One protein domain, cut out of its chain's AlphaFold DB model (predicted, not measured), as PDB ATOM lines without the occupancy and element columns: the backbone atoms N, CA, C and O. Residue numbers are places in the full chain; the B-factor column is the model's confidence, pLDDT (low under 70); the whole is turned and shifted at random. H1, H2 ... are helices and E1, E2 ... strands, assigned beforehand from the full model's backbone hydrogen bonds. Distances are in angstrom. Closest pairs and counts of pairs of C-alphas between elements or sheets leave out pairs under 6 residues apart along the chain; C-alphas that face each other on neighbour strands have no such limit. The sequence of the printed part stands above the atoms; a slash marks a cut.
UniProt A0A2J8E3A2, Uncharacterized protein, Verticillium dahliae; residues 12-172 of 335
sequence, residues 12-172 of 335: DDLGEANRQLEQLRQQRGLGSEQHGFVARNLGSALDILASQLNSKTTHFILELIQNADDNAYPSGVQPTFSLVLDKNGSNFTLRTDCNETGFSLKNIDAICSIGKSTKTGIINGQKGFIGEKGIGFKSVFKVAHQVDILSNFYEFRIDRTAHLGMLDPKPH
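This is residues 12 to 172 of the 335 residues of an uncharacterized protein of Verticillium dahliae (UniProt A0A2J8E3A2). Two strand hairpins, E1 with E2 and E3 with E4, stand side by side with a gap between E2 and E3, as an open wall; H3, H4 and H5 lie to one side of it, with the long H2 beyond them. H1 lies beside E4, and residues 121 to 126 stick out. The printed part has 161 residues with five named helices and four named strands, in the order H1 H2 H3 E1 E2 H4 H5 E3 E4, class mixed. It is compact, with a radius of gyration of the C-alphas of 16.2 A and spans of 49 by 41 by 39 A.

H1, residues 12 to 27, only just touches H4, residues 105 to 111, with 3 pairs of C-alphas within 8 A; the closest are Gln 20 and Leu 105, 7.5 A. H3, residues 59 to 69, touches H5, residues 137 to 142, at a shallow tilt of 22 degrees, opposite ways; the closest C-alphas are Phe 60 and Ser 139, 5.3 A. H2, residues 33 to 52, touches H5 with residues 50 to 51 alone, closest C-alphas Ala 50 and Ser 139, 6.6 A. E1, residues 80 to 88, and E2, residues 91 to 98, form an antiparallel hairpin, with N 84 and O 95 2.9 A apart. E3, residues 146 to 151, and E4, residues 154 to 159, form another, with N 149 and O 156 2.8 A apart. E2 and E3 are near each other. Every O i to N i+4 pair is within hydrogen-bond range in H1, H3 and H4, 13 of 16 in H2, and 0 of 2 in H5, where 3 of 3 O i to N i+3 pairs are.

H1 begins at C-alpha 12 (201.181, 208.771, 243.354). H2 is 29.6 A long and E1 26.3 A. E4 ends at C-alpha 159 (191.435, 200.887, 220.719).

The printed part has no cut. The link H4 to H5 is long. Residues 29 to 59 and 114 to 136 are among those under pLDDT 70.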
ATOM      1  N   ASP A  12     200.438 210.022 243.175       63.84
ATOM      2  CA  ASP A  12     201.181 208.771 243.354       63.84
ATOM      3  C   ASP A  12     200.330 207.548 242.967       63.84
ATOM      4  O   ASP A  12     200.826 206.647 242.288       63.84
ATOM      5  N   ASP A  13     199.024 207.565 243.272       71.25
ATOM      6  CA  ASP A  13     198.081 206.489 242.928       71.25
ATOM      7  C   ASP A  13     197.975 206.297 241.406       71.25
ATOM      8  O   ASP A  13     198.124 205.184 240.899       71.25
ATOM      9  N   LEU A  14     197.812 207.393 240.652       69.94
ATOM     10  CA  LEU A  14     197.817 207.371 239.182       69.94
ATOM     11  C   LEU A  14     199.192 206.956 238.622       69.94
ATOM     12  O   LEU A  14     199.285 206.277 237.596       69.94
ATOM     13  N   GLY A  15     200.278 207.346 239.298       74.31
ATOM     14  CA  GLY A  15     201.635 206.926 238.958       74.31
ATOM     15  C   GLY A  15     201.825 205.412 239.082       74.31
ATOM     16  O   GLY A  15     202.410 204.791 238.194       74.31
ATOM     17  N   GLU A  16     201.300 204.809 240.147       83.88
ATOM     18  CA  GLU A  16     201.307 203.361 240.365       83.88
ATOM     19  C   GLU A  16     200.366 202.624 239.405       83.88
ATOM     20  O   GLU A  16     200.775 201.632 238.802       83.88
ATOM     21  N   ALA A  17     199.160 203.147 239.167       80.19
ATOM     22  CA  ALA A  17     198.209 202.608 238.193       80.19
ATOM     23  C   ALA A  17     198.848 202.444 236.805       80.19
ATOM     24  O   ALA A  17     198.782 201.377 236.190       80.19
ATOM     25  N   ASN A  18     199.544 203.486 236.343       86.00
ATOM     26  CA  ASN A  18     200.243 203.484 235.061       86.00
ATOM     27  C   ASN A  18     201.412 202.487 235.039       86.00
ATOM     28  O   ASN A  18     201.592 201.790 234.039       86.00
ATOM     29  N   ARG A  19     202.172 202.345 236.137       87.50
ATOM     30  CA  ARG A  19     203.217 201.307 236.254       87.50
ATOM     31  C   ARG A  19     202.627 199.899 236.146       87.50
ATOM     32  O   ARG A  19     203.190 199.064 235.441       87.50
ATOM     33  N   GLN A  20     201.493 199.640 236.795       88.81
ATOM     34  CA  GLN A  20     200.818 198.339 236.764       88.81
ATOM     35  C   GLN A  20     200.231 198.018 235.382       88.81
ATOM     36  O   GLN A  20     200.377 196.890 234.904       88.81
ATOM     37  N   LEU A  21     199.643 199.008 234.701       86.25
ATOM     38  CA  LEU A  21     199.205 198.879 233.308       86.25
ATOM     39  C   LEU A  21     200.386 198.557 232.378       86.25
ATOM     40  O   LEU A  21     200.307 197.602 231.609       86.25
ATOM     41  N   GLU A  22     201.507 199.275 232.475       87.25
ATOM     42  CA  GLU A  22     202.682 198.997 231.636       87.25
ATOM     43  C   GLU A  22     203.316 197.625 231.922       87.25
ATOM     44  O   GLU A  22     203.694 196.914 230.989       87.25
ATOM     45  N   GLN A  23     203.368 197.187 233.184       85.56
ATOM     46  CA  GLN A  23     203.798 195.825 233.526       85.56
ATOM     47  C   GLN A  23     202.869 194.764 232.919       85.56
ATOM     48  O   GLN A  23     203.351 193.777 232.359       85.56
ATOM     49  N   LEU A  24     201.549 194.968 232.979       83.62
ATOM     50  CA  LEU A  24     200.564 194.070 232.374       83.62
ATOM     51  C   LEU A  24     200.742 193.984 230.849       83.62
ATOM     52  O   LEU A  24     200.713 192.892 230.278       83.62
ATOM     53  N   ARG A  25     200.988 195.122 230.188       84.44
ATOM     54  CA  ARG A  25     201.280 195.194 228.748       84.44
ATOM     55  C   ARG A  25     202.556 194.420 228.404       84.44
ATOM     56  O   ARG A  25     202.518 193.538 227.543       84.44
ATOM     57  N   GLN A  26     203.645 194.639 229.144       80.56
ATOM     58  CA  GLN A  26     204.915 193.920 228.968       80.56
ATOM     59  C   GLN A  26     204.774 192.402 229.158       80.56
ATOM     60  O   GLN A  26     205.222 191.640 228.301       80.56
ATOM     61  N   GLN A  27     204.098 191.946 230.220       78.56
ATOM     62  CA  GLN A  27     203.845 190.516 230.480       78.56
ATOM     63  C   GLN A  27     203.062 189.835 229.348       78.56
ATOM     64  O   GLN A  27     203.242 188.646 229.086       78.56
ATOM     65  N   ARG A  28     202.209 190.591 228.653       72.81
ATOM     66  CA  ARG A  28     201.414 190.138 227.502       72.81
ATOM     67  C   ARG A  28     202.156 190.241 226.161       72.81
ATOM     68  O   ARG A  28     201.565 189.953 225.123       72.81
ATOM     69  N   GLY A  29     203.425 190.663 226.156       68.81
ATOM     70  CA  GLY A  29     204.206 190.921 224.939       68.81
ATOM     71  C   GLY A  29     203.768 192.174 224.165       68.81
ATOM     72  O   GLY A  29     204.221 192.400 223.041       68.81
ATOM     73  N   LEU A  30     202.892 192.997 224.751       66.81
ATOM     74  CA  LEU A  30     202.344 194.218 224.164       66.81
ATOM     75  C   LEU A  30     203.371 195.346 224.348       66.81
ATOM     76  O   LEU A  30     203.376 196.056 225.348       66.81
ATOM     77  N   GLY A  31     204.290 195.465 223.390       57.19
ATOM     78  CA  GLY A  31     205.390 196.438 223.452       57.19
ATOM     79  C   GLY A  31     206.543 196.182 222.481       57.19
ATOM     80  O   GLY A  31     207.375 197.061 222.289       57.19
ATOM     81  N   SER A  32     206.585 195.015 221.828       57.12
ATOM     82  CA  SER A  32     207.536 194.717 220.749       57.12
ATOM     83  C   SER A  32     206.803 194.352 219.455       57.12
ATOM     84  O   SER A  32     205.771 193.679 219.475       57.12
ATOM     85  N   GLU A  33     207.334 194.781 218.306       55.44
ATOM     86  CA  GLU A  33     206.696 194.552 216.997       55.44
ATOM     87  C   GLU A  33     206.562 193.056 216.645       55.44
ATOM     88  O   GLU A  33     205.646 192.655 215.924       55.44
ATOM     89  N   GLN A  34     207.435 192.210 217.206       52.00
ATOM     90  CA  GLN A  34     207.551 190.787 216.870       52.00
ATOM     91  C   GLN A  34     206.318 189.945 217.248       52.00
ATOM     92  O   GLN A  34     206.031 188.958 216.570       52.00
ATOM     93  N   HIS A  35     205.533 190.334 218.260       52.69
ATOM     94  CA  HIS A  35     204.338 189.576 218.677       52.69
ATOM     95  C   HIS A  35     203.037 189.984 217.956       52.69
ATOM     96  O   HIS A  35     201.994 189.343 218.126       52.69
ATOM     97  N   GLY A  36     203.085 190.992 217.077       51.00
ATOM     98  CA  GLY A  36     201.904 191.549 216.409       51.00
ATOM     99  C   GLY A  36     201.131 190.593 215.495       51.00
ATOM    100  O   GLY A  36     199.961 190.830 215.212       51.00
ATOM    101  N   PHE A  37     201.738 189.519 214.981       45.88
ATOM    102  CA  PHE A  37     201.049 188.601 214.059       45.88
ATOM    103  C   PHE A  37     199.967 187.754 214.751       45.88
ATOM    104  O   PHE A  37     198.865 187.612 214.221       45.88
ATOM    105  N   VAL A  38     200.245 187.236 215.952       54.59
ATOM    106  CA  VAL A  38     199.271 186.429 216.708       54.59
ATOM    107  C   VAL A  38     198.126 187.312 217.202       54.59
ATOM    108  O   VAL A  38     196.968 186.968 216.987       54.59
ATOM    109  N   ALA A  39     198.438 188.488 217.761       53.88
ATOM    110  CA  ALA A  39     197.436 189.463 218.193       53.88
ATOM    111  C   ALA A  39     196.511 189.912 217.044       53.88
ATOM    112  O   ALA A  39     195.299 189.969 217.236       53.88
ATOM    113  N   ARG A  40     197.048 190.150 215.835       55.44
ATOM    114  CA  ARG A  40     196.246 190.521 214.653       55.44
ATOM    115  C   ARG A  40     195.297 189.412 214.205       55.44
ATOM    116  O   ARG A  40     194.105 189.671 214.100       55.44
ATOM    117  N   ASN A  41     195.779 188.181 214.003       53.44
ATOM    118  CA  ASN A  41     194.910 187.060 213.604       53.44
ATOM    119  C   ASN A  41     193.808 186.791 214.640       53.44
ATOM    120  O   ASN A  41     192.666 186.490 214.295       53.44
ATOM    121  N   LEU A  42     194.150 186.939 215.918       59.78
ATOM    122  CA  LEU A  42     193.241 186.753 217.039       59.78
ATOM    123  C   LEU A  42     192.210 187.898 217.145       59.78
ATOM    124  O   LEU A  42     191.041 187.641 217.421       59.78
ATOM    125  N   GLY A  43     192.605 189.137 216.831       57.47
ATOM    126  CA  GLY A  43     191.705 190.279 216.649       57.47
ATOM    127  C   GLY A  43     190.757 190.109 215.457       57.47
ATOM    128  O   GLY A  43     189.558 190.321 215.594       57.47
ATOM    129  N   SER A  44     191.245 189.627 214.310       54.84
ATOM    130  CA  SER A  44     190.394 189.314 213.152       54.84
ATOM    131  C   SER A  44     189.395 188.187 213.446       54.84
ATOM    132  O   SER A  44     188.244 188.256 213.018       54.84
ATOM    133  N   ALA A  45     189.788 187.175 214.229       57.44
ATOM    134  CA  ALA A  45     188.869 186.141 214.700       57.44
ATOM    135  C   ALA A  45     187.806 186.700 215.668       57.44
ATOM    136  O   ALA A  45     186.634 186.338 215.561       57.44
ATOM    137  N   LEU A  46     188.185 187.617 216.572       56.88
ATOM    138  CA  LEU A  46     187.232 188.345 217.419       56.88
ATOM    139  C   LEU A  46     186.249 189.183 216.595       56.88
ATOM    140  O   LEU A  46     185.073 189.201 216.931       56.88
ATOM    141  N   ASP A  47     186.693 189.833 215.521       59.34
ATOM    142  CA  ASP A  47     185.833 190.641 214.649       59.34
ATOM    143  C   ASP A  47     184.788 189.792 213.904       59.34
ATOM    144  O   ASP A  47     183.618 190.178 213.809       59.34
ATOM    145  N   ILE A  48     185.177 188.605 213.425       58.47
ATOM    146  CA  ILE A  48     184.262 187.636 212.800       58.47
ATOM    147  C   ILE A  48     183.256 187.113 213.834       58.47
ATOM    148  O   ILE A  48     182.050 187.152 213.598       58.47
ATOM    149  N   LEU A  49     183.726 186.686 215.010       53.81
ATOM    150  CA  LEU A  49     182.847 186.206 216.078       53.81
ATOM    151  C   LEU A  49     181.912 187.314 216.579       53.81
ATOM    152  O   LEU A  49     180.717 187.086 216.728       53.81
ATOM    153  N   ALA A  50     182.412 188.531 216.790       53.59
ATOM    154  CA  ALA A  50     181.589 189.661 217.185       53.59
ATOM    155  C   ALA A  50     180.518 189.934 216.124       53.59
ATOM    156  O   ALA A  50     179.334 189.914 216.456       53.59
ATOM    157  N   SER A  51     180.890 190.139 214.858       56.12
ATOM    158  CA  SER A  51     179.926 190.445 213.788       56.12
ATOM    159  C   SER A  51     178.852 189.362 213.614       56.12
ATOM    160  O   SER A  51     177.677 189.705 213.504       56.12
ATOM    161  N   GLN A  52     179.206 188.077 213.705       51.59
ATOM    162  CA  GLN A  52     178.252 186.967 213.571       51.59
ATOM    163  C   GLN A  52     177.339 186.757 214.794       51.59
ATOM    164  O   GLN A  52     176.264 186.176 214.654       51.59
ATOM    165  N   LEU A  53     177.729 187.214 215.992       49.47
ATOM    166  CA  LEU A  53     177.046 186.847 217.242       49.47
ATOM    167  C   LEU A  53     175.924 187.782 217.737       49.47
ATOM    168  O   LEU A  53     175.343 187.421 218.736       49.47
ATOM    169  N   ASN A  54     175.560 188.926 217.127       49.16
ATOM    170  CA  ASN A  54     174.299 189.642 217.489       49.16
ATOM    171  C   ASN A  54     173.685 190.346 216.267       49.16
ATOM    172  O   ASN A  54     174.409 191.059 215.576       49.16
ATOM    173  N   SER A  55     172.364 190.235 216.077       50.91
ATOM    174  CA  SER A  55     171.622 190.752 214.908       50.91
ATOM    175  C   SER A  55     170.965 192.133 215.066       50.91
ATOM    176  O   SER A  55     170.524 192.686 214.064       50.91
ATOM    177  N   LYS A  56     170.904 192.721 216.273       54.56
ATOM    178  CA  LYS A  56     170.496 194.135 216.460       54.56
ATOM    179  C   LYS A  56     171.594 194.915 217.181       54.56
ATOM    180  O   LYS A  56     172.186 194.424 218.145       54.56
ATOM    181  N   THR A  57     171.834 196.141 216.723       59.38
ATOM    182  CA  THR A  57     172.941 197.014 217.149       59.38
ATOM    183  C   THR A  57     172.853 197.460 218.611       59.38
ATOM    184  O   THR A  57     173.871 197.807 219.189       59.38
ATOM    185  N   THR A  58     171.679 197.407 219.244       63.25
ATOM    186  CA  THR A  58     171.455 197.827 220.641       63.25
ATOM    187  C   THR A  58     171.894 196.806 221.696       63.25
ATOM    188  O   THR A  58     171.992 197.148 222.870       63.25
ATOM    189  N   HIS A  59     172.204 195.562 221.311       69.75
ATOM    190  CA  HIS A  59     172.463 194.469 222.259       69.75
ATOM    191  C   HIS A  59     173.621 194.738 223.244       69.75
ATOM    192  O   HIS A  59     173.601 194.257 224.374       69.75
ATOM    193  N   PHE A  60     174.645 195.500 222.849       75.19
ATOM    194  CA  PHE A  60     175.786 195.785 223.731       75.19
ATOM    195  C   PHE A  60     175.384 196.612 224.974       75.19
ATOM    196  O   PHE A  60     176.033 196.501 226.007       75.19
ATOM    197  N   ILE A  61     174.298 197.399 224.905       76.62
ATOM    198  CA  ILE A  61     173.767 198.167 226.046       76.62
ATOM    199  C   ILE A  61     173.339 197.210 227.160       76.62
ATOM    200  O   ILE A  61     173.624 197.433 228.333       76.62
ATOM    201  N   LEU A  62     172.695 196.109 226.778       74.25
ATOM    202  CA  LEU A  62     172.204 195.099 227.704       74.25
ATOM    203  C   LEU A  62     173.361 194.345 228.387       74.25
ATOM    204  O   LEU A  62     173.292 194.073 229.582       74.25
ATOM    205  N   GLU A  63     174.462 194.088 227.670       78.31
ATOM    206  CA  GLU A  63     175.697 193.535 228.257       78.31
ATOM    207  C   GLU A  63     176.322 194.496 229.287       78.31
ATOM    208  O   GLU A  63     176.847 194.047 230.303       78.31
ATOM    209  N   LEU A  64     176.271 195.815 229.056       82.88
ATOM    210  CA  LEU A  64     176.771 196.812 230.014       82.88
ATOM    211  C   LEU A  64     175.922 196.847 231.294       82.88
ATOM    212  O   LEU A  64     176.488 196.869 232.385       82.88
ATOM    213  N   ILE A  65     174.593 196.754 231.175       80.94
ATOM    214  CA  ILE A  65     173.679 196.651 232.327       80.94
ATOM    215  C   ILE A  65     173.926 195.354 233.116       80.94
ATOM    216  O   ILE A  65     173.998 195.396 234.343       80.94
ATOM    217  N   GLN A  66     174.117 194.213 232.438       76.50
ATOM    218  CA  GLN A  66     174.471 192.947 233.100       76.50
ATOM    219  C   GLN A  66     175.801 193.033 233.851       76.50
ATOM    220  O   GLN A  66     175.902 192.549 234.974       76.50
ATOM    221  N   ASN A  67     176.824 193.651 233.251       81.69
ATOM    222  CA  ASN A  67     178.103 193.836 233.933       81.69
ATOM    223  C   ASN A  67     177.935 194.673 235.206       81.69
ATOM    224  O   ASN A  67     178.493 194.292 236.227       81.69
ATOM    225  N   ALA A  68     177.120 195.732 235.162       82.62
ATOM    226  CA  ALA A  68     176.825 196.550 236.332       82.62
ATOM    227  C   ALA A  68     176.064 195.779 237.432       82.62
ATOM    228  O   ALA A  68     176.475 195.837 238.583       82.62
ATOM    229  N   ASP A  69     175.024 194.993 237.126       80.56
ATOM    230  CA  ASP A  69     174.304 194.222 238.166       80.56
ATOM    231  C   ASP A  69     175.155 193.121 238.838       80.56
ATOM    232  O   ASP A  69     174.936 192.750 239.995       80.56
ATOM    233  N   ASP A  70     176.164 192.621 238.123       78.50
ATOM    234  CA  ASP A  70     177.140 191.660 238.636       78.50
ATOM    235  C   ASP A  70     178.300 192.297 239.430       78.50
ATOM    236  O   ASP A  70     179.142 191.562 239.961       78.50
ATOM    237  N   ASN A  71     178.395 193.629 239.490       82.19
ATOM    238  CA  ASN A  71     179.488 194.311 240.175       82.19
ATOM    239  C   ASN A  71     179.396 194.192 241.706       82.19
ATOM    240  O   ASN A  71     178.345 193.926 242.293       82.19
ATOM    241  N   ALA A  72     180.530 194.416 242.373       81.06
ATOM    242  CA  ALA A  72     180.589 194.514 243.826       81.06
ATOM    243  C   ALA A  72     180.292 195.953 244.265       81.06
ATOM    244  O   ALA A  72     181.017 196.876 243.890       81.06
ATOM    245  N   TYR A  73     179.275 196.143 245.103       78.50
ATOM    246  CA  TYR A  73     178.887 197.450 245.642       78.50
ATOM    247  C   TYR A  73     179.229 197.568 247.137       78.50
ATOM    248  O   TYR A  73     179.126 196.571 247.860       78.50
ATOM    249  N   PRO A  74     179.618 198.758 247.637       75.56
ATOM    250  CA  PRO A  74     179.855 198.962 249.063       75.56
ATOM    251  C   PRO A  74     178.588 198.749 249.906       75.56
ATOM    252  O   PRO A  74     177.477 199.085 249.493       75.56
ATOM    253  N   SER A  75     178.752 198.228 251.125       79.88
ATOM    254  CA  SER A  75     177.629 197.986 252.042       79.88
ATOM    255  C   SER A  75     176.870 199.280 252.363       79.88
ATOM    256  O   SER A  75     177.474 200.283 252.740       79.88
ATOM    257  N   GLY A  76     175.541 199.251 252.229       74.25
ATOM    258  CA  GLY A  76     174.661 200.396 252.492       74.25
ATOM    259  C   GLY A  76     174.549 201.422 251.356       74.25
ATOM    260  O   GLY A  76     173.784 202.374 251.489       74.25
ATOM    261  N   VAL A  77     175.256 201.237 250.235       74.44
ATOM    262  CA  VAL A  77     175.104 202.064 249.026       74.44
ATOM    263  C   VAL A  77     174.001 201.488 248.136       74.44
ATOM    264  O   VAL A  77     173.906 200.275 247.976       74.44
ATOM    265  N   GLN A  78     173.175 202.350 247.529       71.50
ATOM    266  CA  GLN A  78     172.176 201.932 246.541       71.50
ATOM    267  C   GLN A  78     172.829 201.733 245.157       71.50
ATOM    268  O   GLN A  78     173.289 202.722 244.573       71.50
ATOM    269  N   PRO A  79     172.853 200.511 244.589       82.56
ATOM    270  CA  PRO A  79     173.465 200.273 243.286       82.56
ATOM    271  C   PRO A  79     172.698 200.986 242.169       82.56
ATOM    272  O   PRO A  79     171.482 200.823 242.016       82.56
ATOM    273  N   THR A  80     173.431 201.788 241.401       71.62
ATOM    274  CA  THR A  80     172.921 202.676 240.354       71.62
ATOM    275  C   THR A  80     173.726 202.490 239.073       71.62
ATOM    276  O   THR A  80     174.952 202.365 239.113       71.62
ATOM    277  N   PHE A  81     173.035 202.527 237.934       85.56
ATOM    278  CA  PHE A  81     173.633 202.590 236.604       85.56
ATOM    279  C   PHE A  81     173.043 203.783 235.841       85.56
ATOM    280  O   PHE A  81     171.823 203.976 235.831       85.56
ATOM    281  N   SER A  82     173.895 204.584 235.201       74.25
ATOM    282  CA  SER A  82     173.482 205.691 234.331       74.25
ATOM    283  C   SER A  82     174.141 205.601 232.965       74.25
ATOM    284  O   SER A  82     175.269 205.124 232.840       74.25
ATOM    285  N   LEU A  83     173.435 206.055 231.927       80.50
ATOM    286  CA  LEU A  83     173.844 205.818 230.543       80.50
ATOM    287  C   LEU A  83     173.554 207.025 229.625       80.50
ATOM    288  O   LEU A  83     172.495 207.653 229.688       80.50
ATOM    289  N   VAL A  84     174.567 207.400 228.835       71.56
ATOM    290  CA  VAL A  84     174.855 208.795 228.458       71.56
ATOM    291  C   VAL A  84     175.549 208.852 227.065       71.56
ATOM    292  O   VAL A  84     176.765 208.773 226.977       71.56
ATOM    293  N   LEU A  85     174.791 208.943 225.955       73.12
ATOM    294  CA  LEU A  85     175.294 209.095 224.558       73.12
ATOM    295  C   LEU A  85     175.476 210.560 224.095       73.12
ATOM    296  O   LEU A  85     174.496 211.239 223.795       73.12
ATOM    297  N   ASP A  86     176.709 211.039 224.010       66.31
ATOM    298  CA  ASP A  86     177.076 212.388 223.573       66.31
ATOM    299  C   ASP A  86     177.278 212.439 222.047       66.31
ATOM    300  O   ASP A  86     177.558 211.418 221.408       66.31
ATOM    301  N   LYS A  87     177.154 213.630 221.453       67.31
ATOM    302  CA  LYS A  87     177.372 213.881 220.026       67.31
ATOM    303  C   LYS A  87     178.179 215.160 219.811       67.31
ATOM    304  O   LYS A  87     177.663 216.268 219.943       67.31
ATOM    305  N   ASN A  88     179.411 215.003 219.334       66.94
ATOM    306  CA  ASN A  88     180.283 216.106 218.944       66.94
ATOM    307  C   ASN A  88     180.493 216.097 217.419       66.94
ATOM    308  O   ASN A  88     181.262 215.302 216.873       66.94
ATOM    309  N   GLY A  89     179.755 216.959 216.713       75.62
ATOM    310  CA  GLY A  89     179.770 217.028 215.250       75.62
ATOM    311  C   GLY A  89     179.239 215.746 214.598       75.62
ATOM    312  O   GLY A  89     178.054 215.429 214.709       75.62
ATOM    313  N   SER A  90     180.114 215.020 213.896       74.94
ATOM    314  CA  SER A  90     179.829 213.700 213.308       74.94
ATOM    315  C   SER A  90     180.049 212.530 214.270       74.94
ATOM    316  O   SER A  90     179.651 211.411 213.955       74.94
ATOM    317  N   ASN A  91     180.711 212.765 215.403       73.12
ATOM    318  CA  ASN A  91     181.162 211.712 216.306       73.12
ATOM    319  C   ASN A  91     180.159 211.517 217.443       73.12
ATOM    320  O   ASN A  91     179.574 212.481 217.935       73.12
ATOM    321  N   PHE A  92     180.006 210.269 217.878       75.06
ATOM    322  CA  PHE A  92     179.145 209.880 218.989       75.06
ATOM    323  C   PHE A  92     179.975 209.168 220.060       75.06
ATOM    324  O   PHE A  92     180.769 208.287 219.728       75.06
ATOM    325  N   THR A  93     179.759 209.512 221.328       78.75
ATOM    326  CA  THR A  93     180.464 208.923 222.477       78.75
ATOM    327  C   THR A  93     179.445 208.389 223.464       78.75
ATOM    328  O   THR A  93     178.685 209.159 224.031       78.75
ATOM    329  N   LEU A  94     179.420 207.081 223.711       82.38
ATOM    330  CA  LEU A  94     178.536 206.503 224.721       82.38
ATOM    331  C   LEU A  94     179.286 206.261 226.031       82.38
ATOM    332  O   LEU A  94     180.110 205.356 226.124       82.38
ATOM    333  N   ARG A  95     178.946 207.060 227.042       83.12
ATOM    334  CA  ARG A  95     179.363 206.925 228.436       83.12
ATOM    335  C   ARG A  95     178.358 206.079 229.229       83.12
ATOM    336  O   ARG A  95     177.140 206.187 229.059       83.12
ATOM    337  N   THR A  96     178.888 205.260 230.127       85.38
ATOM    338  CA  THR A  96     178.143 204.542 231.167       85.38
ATOM    339  C   THR A  96     178.854 204.717 232.490       85.38
ATOM    340  O   THR A  96     180.073 204.566 232.534       85.38
ATOM    341  N   ASP A  97     178.101 204.948 233.557       80.25
ATOM    342  CA  ASP A  97     178.630 205.078 234.911       80.25
ATOM    343  C   ASP A  97     177.885 204.124 235.845       80.25
ATOM    344  O   ASP A  97     176.677 203.908 235.705       80.25
ATOM    345  N   CYS A  98     178.592 203.577 236.830       78.56
ATOM    346  CA  CYS A  98     177.981 202.891 237.961       78.56
ATOM    347  C   CYS A  98     178.802 203.128 239.230       78.56
ATOM    348  O   CYS A  98     180.008 203.355 239.168       78.56
ATOM    349  N   ASN A  99     178.144 203.094 240.387       78.69
ATOM    350  CA  ASN A  99     178.757 203.361 241.691       78.69
ATOM    351  C   ASN A  99     179.307 202.088 242.361       78.69
ATOM    352  O   ASN A  99     179.103 201.864 243.555       78.69
ATOM    353  N   GLU A 100     179.954 201.229 241.572       80.75
ATOM    354  CA  GLU A 100     180.610 200.018 242.070       80.75
ATOM    355  C   GLU A 100     181.863 200.324 242.915       80.75
ATOM    356  O   GLU A 100     182.331 201.456 242.993       80.75
ATOM    357  N   THR A 101     182.443 199.288 243.525       78.19
ATOM    358  CA  THR A 101     183.722 199.358 244.265       78.19
ATOM    359  C   THR A 101     184.924 199.613 243.337       78.19
ATOM    360  O   THR A 101     186.008 199.975 243.795       78.19
ATOM    361  N   GLY A 102     184.741 199.422 242.029       77.38
ATOM    362  CA  GLY A 102     185.720 199.705 240.988       77.38
ATOM    363  C   GLY A 102     186.730 198.581 240.763       77.38
ATOM    364  O   GLY A 102     186.769 197.561 241.457       77.38
ATOM    365  N   PHE A 103     187.541 198.749 239.723       83.56
ATOM    366  CA  PHE A 103     188.382 197.685 239.193       83.56
ATOM    367  C   PHE A 103     189.642 197.444 240.027       83.56
ATOM    368  O   PHE A 103     190.309 198.361 240.504       83.56
ATOM    369  N   SER A 104     190.034 196.172 240.095       85.56
ATOM    370  CA  SER A 104     191.411 195.755 240.365       85.56
ATOM    371  C   SER A 104     192.149 195.458 239.054       85.56
ATOM    372  O   SER A 104     191.521 195.198 238.023       85.56
ATOM    373  N   LEU A 105     193.482 195.353 239.095       83.12
ATOM    374  CA  LEU A 105     194.290 194.933 237.942       83.12
ATOM    375  C   LEU A 105     193.822 193.591 237.333       83.12
ATOM    376  O   LEU A 105     193.908 193.393 236.123       83.12
ATOM    377  N   LYS A 106     193.251 192.685 238.146       82.88
ATOM    378  CA  LYS A 106     192.673 191.413 237.671       82.88
ATOM    379  C   LYS A 106     191.408 191.608 236.829       82.88
ATOM    380  O   LYS A 106     191.155 190.806 235.936       82.88
ATOM    381  N   ASN A 107     190.616 192.650 237.088       84.50
ATOM    382  CA  ASN A 107     189.457 192.995 236.257       84.50
ATOM    383  C   ASN A 107     189.922 193.497 234.881       84.50
ATOM    384  O   ASN A 107     189.387 193.066 233.861       84.50
ATOM    385  N   ILE A 108     190.968 194.329 234.854       86.25
ATOM    386  CA  ILE A 108     191.582 194.859 233.625       86.25
ATOM    387  C   ILE A 108     192.190 193.724 232.783       86.25
ATOM    388  O   ILE A 108     191.911 193.613 231.587       86.25
ATOM    389  N   ASP A 109     192.949 192.822 233.415       81.81
ATOM    390  CA  ASP A 109     193.479 191.616 232.769       81.81
ATOM    391  C   ASP A 109     192.361 190.715 232.206       81.81
ATOM    392  O   ASP A 109     192.491 190.176 231.104       81.81
ATOM    393  N   ALA A 110     191.224 190.594 232.900       78.38
ATOM    394  CA  ALA A 110     190.082 189.812 232.433       78.38
ATOM    395  C   ALA A 110     189.411 190.417 231.188       78.38
ATOM    396  O   ALA A 110     189.228 189.712 230.194       78.38
ATOM    397  N   ILE A 111     189.089 191.718 231.183       79.88
ATOM    398  CA  ILE A 111     188.437 192.347 230.017       79.88
ATOM    399  C   ILE A 111     189.346 192.342 228.777       79.88
ATOM    400  O   ILE A 111     188.854 192.147 227.659       79.88
ATOM    401  N   CYS A 112     190.667 192.433 228.979       77.00
ATOM    402  CA  CYS A 112     191.689 192.352 227.931       77.00
ATOM    403  C   CYS A 112     192.093 190.904 227.575       77.00
ATOM    404  O   CYS A 112     192.926 190.689 226.696       77.00
ATOM    405  N   SER A 113     191.545 189.882 228.242       71.44
ATOM    406  CA  SER A 113     191.772 188.463 227.925       71.44
ATOM    407  C   SER A 113     190.748 187.919 226.936       71.44
ATOM    408  O   SER A 113     189.625 188.403 226.861       71.44
ATOM    409  N   ILE A 114     191.088 186.860 226.199       61.28
ATOM    410  CA  ILE A 114     190.129 186.120 225.364       61.28
ATOM    411  C   ILE A 114     189.794 184.800 226.045       61.28
ATOM    412  O   ILE A 114     190.690 184.102 226.513       61.28
ATOM    413  N   GLY A 115     188.503 184.473 226.132       51.56
ATOM    414  CA  GLY A 115     188.013 183.212 226.699       51.56
ATOM    415  C   GLY A 115     188.195 183.047 228.214       51.56
ATOM    416  O   GLY A 115     187.612 182.134 228.786       51.56
ATOM    417  N   LYS A 116     188.948 183.927 228.889       45.81
ATOM    418  CA  LYS A 116     189.061 183.958 230.352       45.81
ATOM    419  C   LYS A 116     188.098 184.989 230.929       45.81
ATOM    420  O   LYS A 116     188.248 186.183 230.691       45.81
ATOM    421  N   SER A 117     187.130 184.513 231.699       46.03
ATOM    422  CA  SER A 117     186.274 185.333 232.554       46.03
ATOM    423  C   SER A 117     186.690 185.138 234.005       46.03
ATOM    424  O   SER A 117     186.934 184.009 234.423       46.03
ATOM    425  N   THR A 118     186.744 186.214 234.788       44.69
ATOM    426  CA  THR A 118     186.995 186.153 236.238       44.69
ATOM    427  C   THR A 118     185.807 185.612 237.037       44.69
ATOM    428  O   THR A 118     185.976 185.263 238.201       44.69
ATOM    429  N   LYS A 119     184.621 185.474 236.424       49.72
ATOM    430  CA  LYS A 119     183.391 184.958 237.055       49.72
ATOM    431  C   LYS A 119     183.330 183.418 237.111       49.72
ATOM    432  O   LYS A 119     182.274 182.821 236.933       49.72
ATOM    433  N   THR A 120     184.454 182.746 237.360       40.41
ATOM    434  CA  THR A 120     184.499 181.297 237.637       40.41
ATOM    435  C   THR A 120     184.455 181.039 239.144       40.41
ATOM    436  O   THR A 120     185.472 180.704 239.751       40.41
ATOM    437  N   GLY A 121     183.284 181.211 239.763       40.78
ATOM    438  CA  GLY A 121     183.101 180.967 241.196       40.78
ATOM    439  C   GLY A 121     181.645 181.048 241.661       40.78
ATOM    440  O   GLY A 121     180.876 181.882 241.192       40.78
ATOM    441  N   ILE A 122     181.274 180.166 242.591       41.00
ATOM    442  CA  ILE A 122     180.017 180.246 243.351       41.00
ATOM    443  C   ILE A 122     180.179 181.345 244.408       41.00
ATOM    444  O   ILE A 122     181.198 181.367 245.098       41.00
ATOM    445  N   ILE A 123     179.176 182.209 244.578       39.53
ATOM    446  CA  ILE A 123     179.121 183.173 245.685       39.53
ATOM    447  C   ILE A 123     177.799 182.937 246.422       39.53
ATOM    448  O   ILE A 123     176.729 183.076 245.840       39.53
ATOM    449  N   ASN A 124     177.876 182.567 247.703       36.69
ATOM    450  CA  ASN A 124     176.725 182.316 248.584       36.69
ATOM    451  C   ASN A 124     175.745 181.227 248.093       36.69
ATOM    452  O   ASN A 124     174.531 181.400 248.150       36.69
ATOM    453  N   GLY A 125     176.258 180.093 247.608       42.34
ATOM    454  CA  GLY A 125     175.446 178.920 247.237       42.34
ATOM    455  C   GLY A 125     174.688 179.041 245.910       42.34
ATOM    456  O   GLY A 125     174.395 178.022 245.292       42.34
ATOM    457  N   GLN A 126     174.466 180.257 245.411       39.94
ATOM    458  CA  GLN A 126     173.987 180.507 244.056       39.94
ATOM    459  C   GLN A 126     175.179 180.744 243.118       39.94
ATOM    460  O   GLN A 126     176.114 181.495 243.404       39.94
ATOM    461  N   LYS A 127     175.181 180.060 241.974       45.34
ATOM    462  CA  LYS A 127     176.207 180.234 240.940       45.34
ATOM    463  C   LYS A 127     175.864 181.508 240.162       45.34
ATOM    464  O   LYS A 127     174.750 181.616 239.667       45.34
ATOM    465  N   GLY A 128     176.786 182.468 240.054       41.50
ATOM    466  CA  GLY A 128     176.571 183.644 239.198       41.50
ATOM    467  C   GLY A 128     176.338 183.182 237.758       41.50
ATOM    468  O   GLY A 128     177.224 182.566 237.168       41.50
ATOM    469  N   PHE A 129     175.131 183.391 237.228       43.94
ATOM    470  CA  PHE A 129     174.630 182.596 236.100       43.94
ATOM    471  C   PHE A 129     175.288 182.903 234.748       43.94
ATOM    472  O   PHE A 129     175.211 182.077 233.837       43.94
ATOM    473  N   ILE A 130     175.917 184.073 234.570       45.06
ATOM    474  CA  ILE A 130     176.352 184.536 233.246       45.06
ATOM    475  C   ILE A 130     177.763 185.141 233.299       45.06
ATOM    476  O   ILE A 130     178.105 185.958 234.146       45.06
ATOM    477  N   GLY A 131     178.608 184.719 232.355       45.66
ATOM    478  CA  GLY A 131     179.994 185.189 232.244       45.66
ATOM    479  C   GLY A 131     180.951 184.239 231.520       45.66
ATOM    480  O   GLY A 131     182.053 184.661 231.178       45.66
ATOM    481  N   GLU A 132     180.544 182.995 231.239       43.19
ATOM    482  CA  GLU A 132     181.427 181.877 230.841       43.19
ATOM    483  C   GLU A 132     182.353 182.107 229.629       43.19
ATOM    484  O   GLU A 132     183.345 181.402 229.488       43.19
ATOM    485  N   LYS A 133     182.062 183.063 228.734       49.72
ATOM    486  CA  LYS A 133     182.777 183.199 227.446       49.72
ATOM    487  C   LYS A 133     183.851 184.297 227.384       49.72
ATOM    488  O   LYS A 133     184.593 184.337 226.408       49.72
ATOM    489  N   GLY A 134     183.938 185.216 228.352       52.06
ATOM    490  CA  GLY A 134     184.936 186.313 228.324       52.06
ATOM    491  C   GLY A 134     184.803 187.307 227.146       52.06
ATOM    492  O   GLY A 134     185.763 187.998 226.792       52.06
ATOM    493  N   ILE A 135     183.622 187.369 226.513       56.69
ATOM    494  CA  ILE A 135     183.334 188.207 225.328       56.69
ATOM    495  C   ILE A 135     182.352 189.360 225.581       56.69
ATOM    496  O   ILE A 135     182.273 190.247 224.737       56.69
ATOM    497  N   GLY A 136     181.624 189.374 226.706       65.88
ATOM    498  CA  GLY A 136     180.500 190.302 226.926       65.88
ATOM    499  C   GLY A 136     180.897 191.775 226.810       65.88
ATOM    500  O   GLY A 136     180.371 192.495 225.963       65.88
ATOM    501  N   PHE A 137     181.937 192.186 227.546       75.50
ATOM    502  CA  PHE A 137     182.518 193.530 227.432       75.50
ATOM    503  C   PHE A 137     182.929 193.883 225.991       75.50
ATOM    504  O   PHE A 137     182.649 194.980 225.529       75.50
ATOM    505  N   LYS A 138     183.515 192.949 225.226       77.75
ATOM    506  CA  LYS A 138     183.988 193.223 223.852       77.75
ATOM    507  C   LYS A 138     182.858 193.529 222.861       77.75
ATOM    508  O   LYS A 138     183.133 194.013 221.767       77.75
ATOM    509  N   SER A 139     181.595 193.289 223.224       77.19
ATOM    510  CA  SER A 139     180.441 193.636 222.388       77.19
ATOM    511  C   SER A 139     180.328 195.139 222.086       77.19
ATOM    512  O   SER A 139     179.809 195.491 221.027       77.19
ATOM    513  N   VAL A 140     180.878 196.014 222.941       79.94
ATOM    514  CA  VAL A 140     180.925 197.474 222.720       79.94
ATOM    515  C   VAL A 140     181.664 197.850 221.431       79.94
ATOM    516  O   VAL A 140     181.279 198.790 220.739       79.94
ATOM    517  N   PHE A 141     182.661 197.059 221.022       79.88
ATOM    518  CA  PHE A 141     183.456 197.311 219.817       79.88
ATOM    519  C   PHE A 141     182.706 197.047 218.500       79.88
ATOM    520  O   PHE A 141     183.272 197.209 217.415       79.88
ATOM    521  N   LYS A 142     181.422 196.662 218.570       73.94
ATOM    522  CA  LYS A 142     180.492 196.706 217.430       73.94
ATOM    523  C   LYS A 142     180.092 198.126 217.042       73.94
ATOM    524  O   LYS A 142     179.769 198.350 215.882       73.94
ATOM    525  N   VAL A 143     180.077 199.043 218.010       75.69
ATOM    526  CA  VAL A 143     179.602 200.428 217.846       75.69
ATOM    527  C   VAL A 143     180.676 201.470 218.157       75.69
ATOM    528  O   VAL A 143     180.565 202.600 217.698       75.69
ATOM    529  N   ALA A 144     181.721 201.092 218.898       82.81
ATOM    530  CA  ALA A 144     182.828 201.962 219.270       82.81
ATOM    531  C   ALA A 144     184.151 201.510 218.628       82.81
ATOM    532  O   ALA A 144     184.483 200.323 218.615       82.81
ATOM    533  N   HIS A 145     184.940 202.467 218.135       84.88
ATOM    534  CA  HIS A 145     186.329 202.226 217.718       84.88
ATOM    535  C   HIS A 145     187.293 202.243 218.914       84.88
ATOM    536  O   HIS A 145     188.228 201.445 218.975       84.88
ATOM    537  N   GLN A 146     187.025 203.131 219.872       89.19
ATOM    538  CA  GLN A 146     187.800 203.367 221.085       89.19
ATOM    539  C   GLN A 146     186.866 203.307 222.294       89.19
ATOM    540  O   GLN A 146     185.722 203.748 222.211       89.19
ATOM    541  N   VAL A 147     187.360 202.762 223.402       90.31
ATOM    542  CA  VAL A 147     186.661 202.730 224.688       90.31
ATOM    543  C   VAL A 147     187.615 203.247 225.749       90.31
ATOM    544  O   VAL A 147     188.652 202.631 225.993       90.31
ATOM    545  N   ASP A 148     187.256 204.374 226.350       89.75
ATOM    546  CA  ASP A 148     187.908 204.919 227.537       89.75
ATOM    547  C   ASP A 148     187.258 204.335 228.793       89.75
ATOM    548  O   ASP A 148     186.038 204.172 228.848       89.75
ATOM    549  N   ILE A 149     188.070 204.009 229.796       90.06
ATOM    550  CA  ILE A 149     187.632 203.450 231.075       90.06
ATOM    551  C   ILE A 149     188.315 204.223 232.203       90.06
ATOM    552  O   ILE A 149     189.543 204.316 232.243       90.06
ATOM    553  N   LEU A 150     187.497 204.739 233.120       84.69
ATOM    554  CA  LEU A 150     187.891 205.229 234.435       84.69
ATOM    555  C   LEU A 150     187.287 204.287 235.476       84.69
ATOM    556  O   LEU A 150     186.082 204.034 235.452       84.69
ATOM    557  N   SER A 151     188.108 203.756 236.374       83.00
ATOM    558  CA  SER A 151     187.628 202.958 237.502       83.00
ATOM    559  C   SER A 151     188.632 203.030 238.644       83.00
ATOM    560  O   SER A 151     189.759 202.541 238.515       83.00
ATOM    561  N   ASN A 152     188.240 203.669 239.751       78.94
ATOM    562  CA  ASN A 152     189.170 204.155 240.773       78.94
ATOM    563  C   ASN A 152     190.328 204.932 240.100       78.94
ATOM    564  O   ASN A 152     190.105 205.697 239.167       78.94
ATOM    565  N   PHE A 153     191.567 204.669 240.506       76.62
ATOM    566  CA  PHE A 153     192.789 205.275 239.968       76.62
ATOM    567  C   PHE A 153     193.228 204.763 238.578       76.62
ATOM    568  O   PHE A 153     194.265 205.194 238.072       76.62
ATOM    569  N   TYR A 154     192.496 203.836 237.945       79.94
ATOM    570  CA  TYR A 154     192.833 203.353 236.601       79.94
ATOM    571  C   TYR A 154     192.146 204.181 235.514       79.94
ATOM    572  O   TYR A 154     190.925 204.133 235.371       79.94
ATOM    573  N   GLU A 155     192.955 204.845 234.688       86.19
ATOM    574  CA  GLU A 155     192.536 205.571 233.486       86.19
ATOM    575  C   GLU A 155     193.218 204.976 232.247       86.19
ATOM    576  O   GLU A 155     194.435 205.100 232.061       86.19
ATOM    577  N   PHE A 156     192.452 204.292 231.394       89.69
ATOM    578  CA  PHE A 156     193.003 203.639 230.207       89.69
ATOM    579  C   PHE A 156     192.027 203.559 229.035       89.69
ATOM    580  O   PHE A 156     190.807 203.562 229.194       89.69
ATOM    581  N   ARG A 157     192.594 203.436 227.834       91.44
ATOM    582  CA  ARG A 157     191.886 203.268 226.566       91.44
ATOM    583  C   ARG A 157     192.189 201.908 225.962       91.44
ATOM    584  O   ARG A 157     193.344 201.491 225.898       91.44
ATOM    585  N   ILE A 158     191.157 201.272 225.418       89.50
ATOM    586  CA  ILE A 158     191.283 200.142 224.497       89.50
ATOM    587  C   ILE A 158     190.829 200.615 223.109       89.50
ATOM    588  O   ILE A 158     189.735 201.158 222.955       89.50
ATOM    589  N   ASP A 159     191.667 200.418 222.091       86.69
ATOM    590  CA  ASP A 159     191.435 200.887 220.719       86.69
ATOM    591  C   ASP A 159     191.459 199.706 219.739       86.69
ATOM    592  O   ASP A 159     192.507 199.098 219.509       86.69
ATOM    593  N   ARG A 160     190.309 199.392 219.129       80.56
ATOM    594  CA  ARG A 160     190.175 198.300 218.148       80.56
ATOM    595  C   ARG A 160     191.020 198.537 216.892       80.56
ATOM    596  O   ARG A 160     191.441 197.572 216.262       80.56
ATOM    597  N   THR A 161     191.234 199.795 216.515       77.25
ATOM    598  CA  THR A 161     191.946 200.194 215.291       77.25
ATOM    599  C   THR A 161     193.465 200.210 215.465       77.25
ATOM    600  O   THR A 161     194.202 200.153 214.481       77.25
ATOM    601  N   ALA A 162     193.952 200.230 216.710       75.94
ATOM    602  CA  ALA A 162     195.370 200.101 217.010       75.94
ATOM    603  C   ALA A 162     195.901 198.692 216.678       75.94
ATOM    604  O   ALA A 162     195.172 197.705 216.691       75.94
ATOM    605  N   HIS A 163     197.215 198.582 216.464       63.84
ATOM    606  CA  HIS A 163     197.915 197.351 216.051       63.84
ATOM    607  C   HIS A 163     197.617 196.085 216.892       63.84
ATOM    608  O   HIS A 163     197.747 194.969 216.390       63.84
ATOM    609  N   LEU A 164     197.234 196.255 218.162       64.19
ATOM    610  CA  LEU A 164     196.945 195.178 219.122       64.19
ATOM    611  C   LEU A 164     195.445 195.072 219.481       64.19
ATOM    612  O   LEU A 164     195.052 194.188 220.243       64.19
ATOM    613  N   GLY A 165     194.605 195.934 218.897       74.75
ATOM    614  CA  GLY A 165     193.149 195.893 218.977       74.75
ATOM    615  C   GLY A 165     192.575 195.884 220.398       74.75
ATOM    616  O   GLY A 165     193.057 196.554 221.309       74.75
ATOM    617  N   MET A 166     191.536 195.066 220.592       76.25
ATOM    618  CA  MET A 166     190.723 194.978 221.818       76.25
ATOM    619  C   MET A 166     191.448 194.399 223.061       76.25
ATOM    620  O   MET A 166     190.782 193.962 224.000       76.25
ATOM    621  N   LEU A 167     192.783 194.300 223.049       78.25
ATOM    622  CA  LEU A 167     193.590 193.566 224.039       78.25
ATOM    623  C   LEU A 167     194.655 194.419 224.750       78.25
ATOM    624  O   LEU A 167     195.315 193.905 225.654       78.25
ATOM    625  N   ASP A 168     194.845 195.678 224.337       83.56
ATOM    626  CA  ASP A 168     195.892 196.582 224.836       83.56
ATOM    627  C   ASP A 168     195.281 197.724 225.678       83.56
ATOM    628  O   ASP A 168     194.781 198.691 225.098       83.56
ATOM    629  N   PRO A 169     195.277 197.622 227.026       87.94
ATOM    630  CA  PRO A 169     194.799 198.676 227.917       87.94
ATOM    631  C   PRO A 169     195.882 199.751 228.068       87.94
ATOM    632  O   PRO A 169     196.731 199.688 228.958       87.94
ATOM    633  N   LYS A 170     195.886 200.733 227.167       88.31
ATOM    634  CA  LYS A 170     196.884 201.809 227.167       88.31
ATOM    635  C   LYS A 170     196.528 202.877 228.201       88.31
ATOM    636  O   LYS A 170     195.406 203.379 228.122       88.31
ATOM    637  N   PRO A 171     197.453 203.297 229.084       88.00
ATOM    638  CA  PRO A 171     197.279 204.492 229.911       88.00
ATOM    639  C   PRO A 171     196.771 205.682 229.090       88.00
ATOM    640  O   PRO A 171     197.381 206.060 228.086       88.00
ATOM    641  N   HIS A 172     195.626 206.241 229.477       86.25
ATOM    642  CA  HIS A 172     194.967 207.317 228.741       86.25
ATOM    643  C   HIS A 172     193.978 208.046 229.653       86.25
ATOM    644  O   HIS A 172     193.091 207.411 230.215       86.25
TER     645      HIS A 172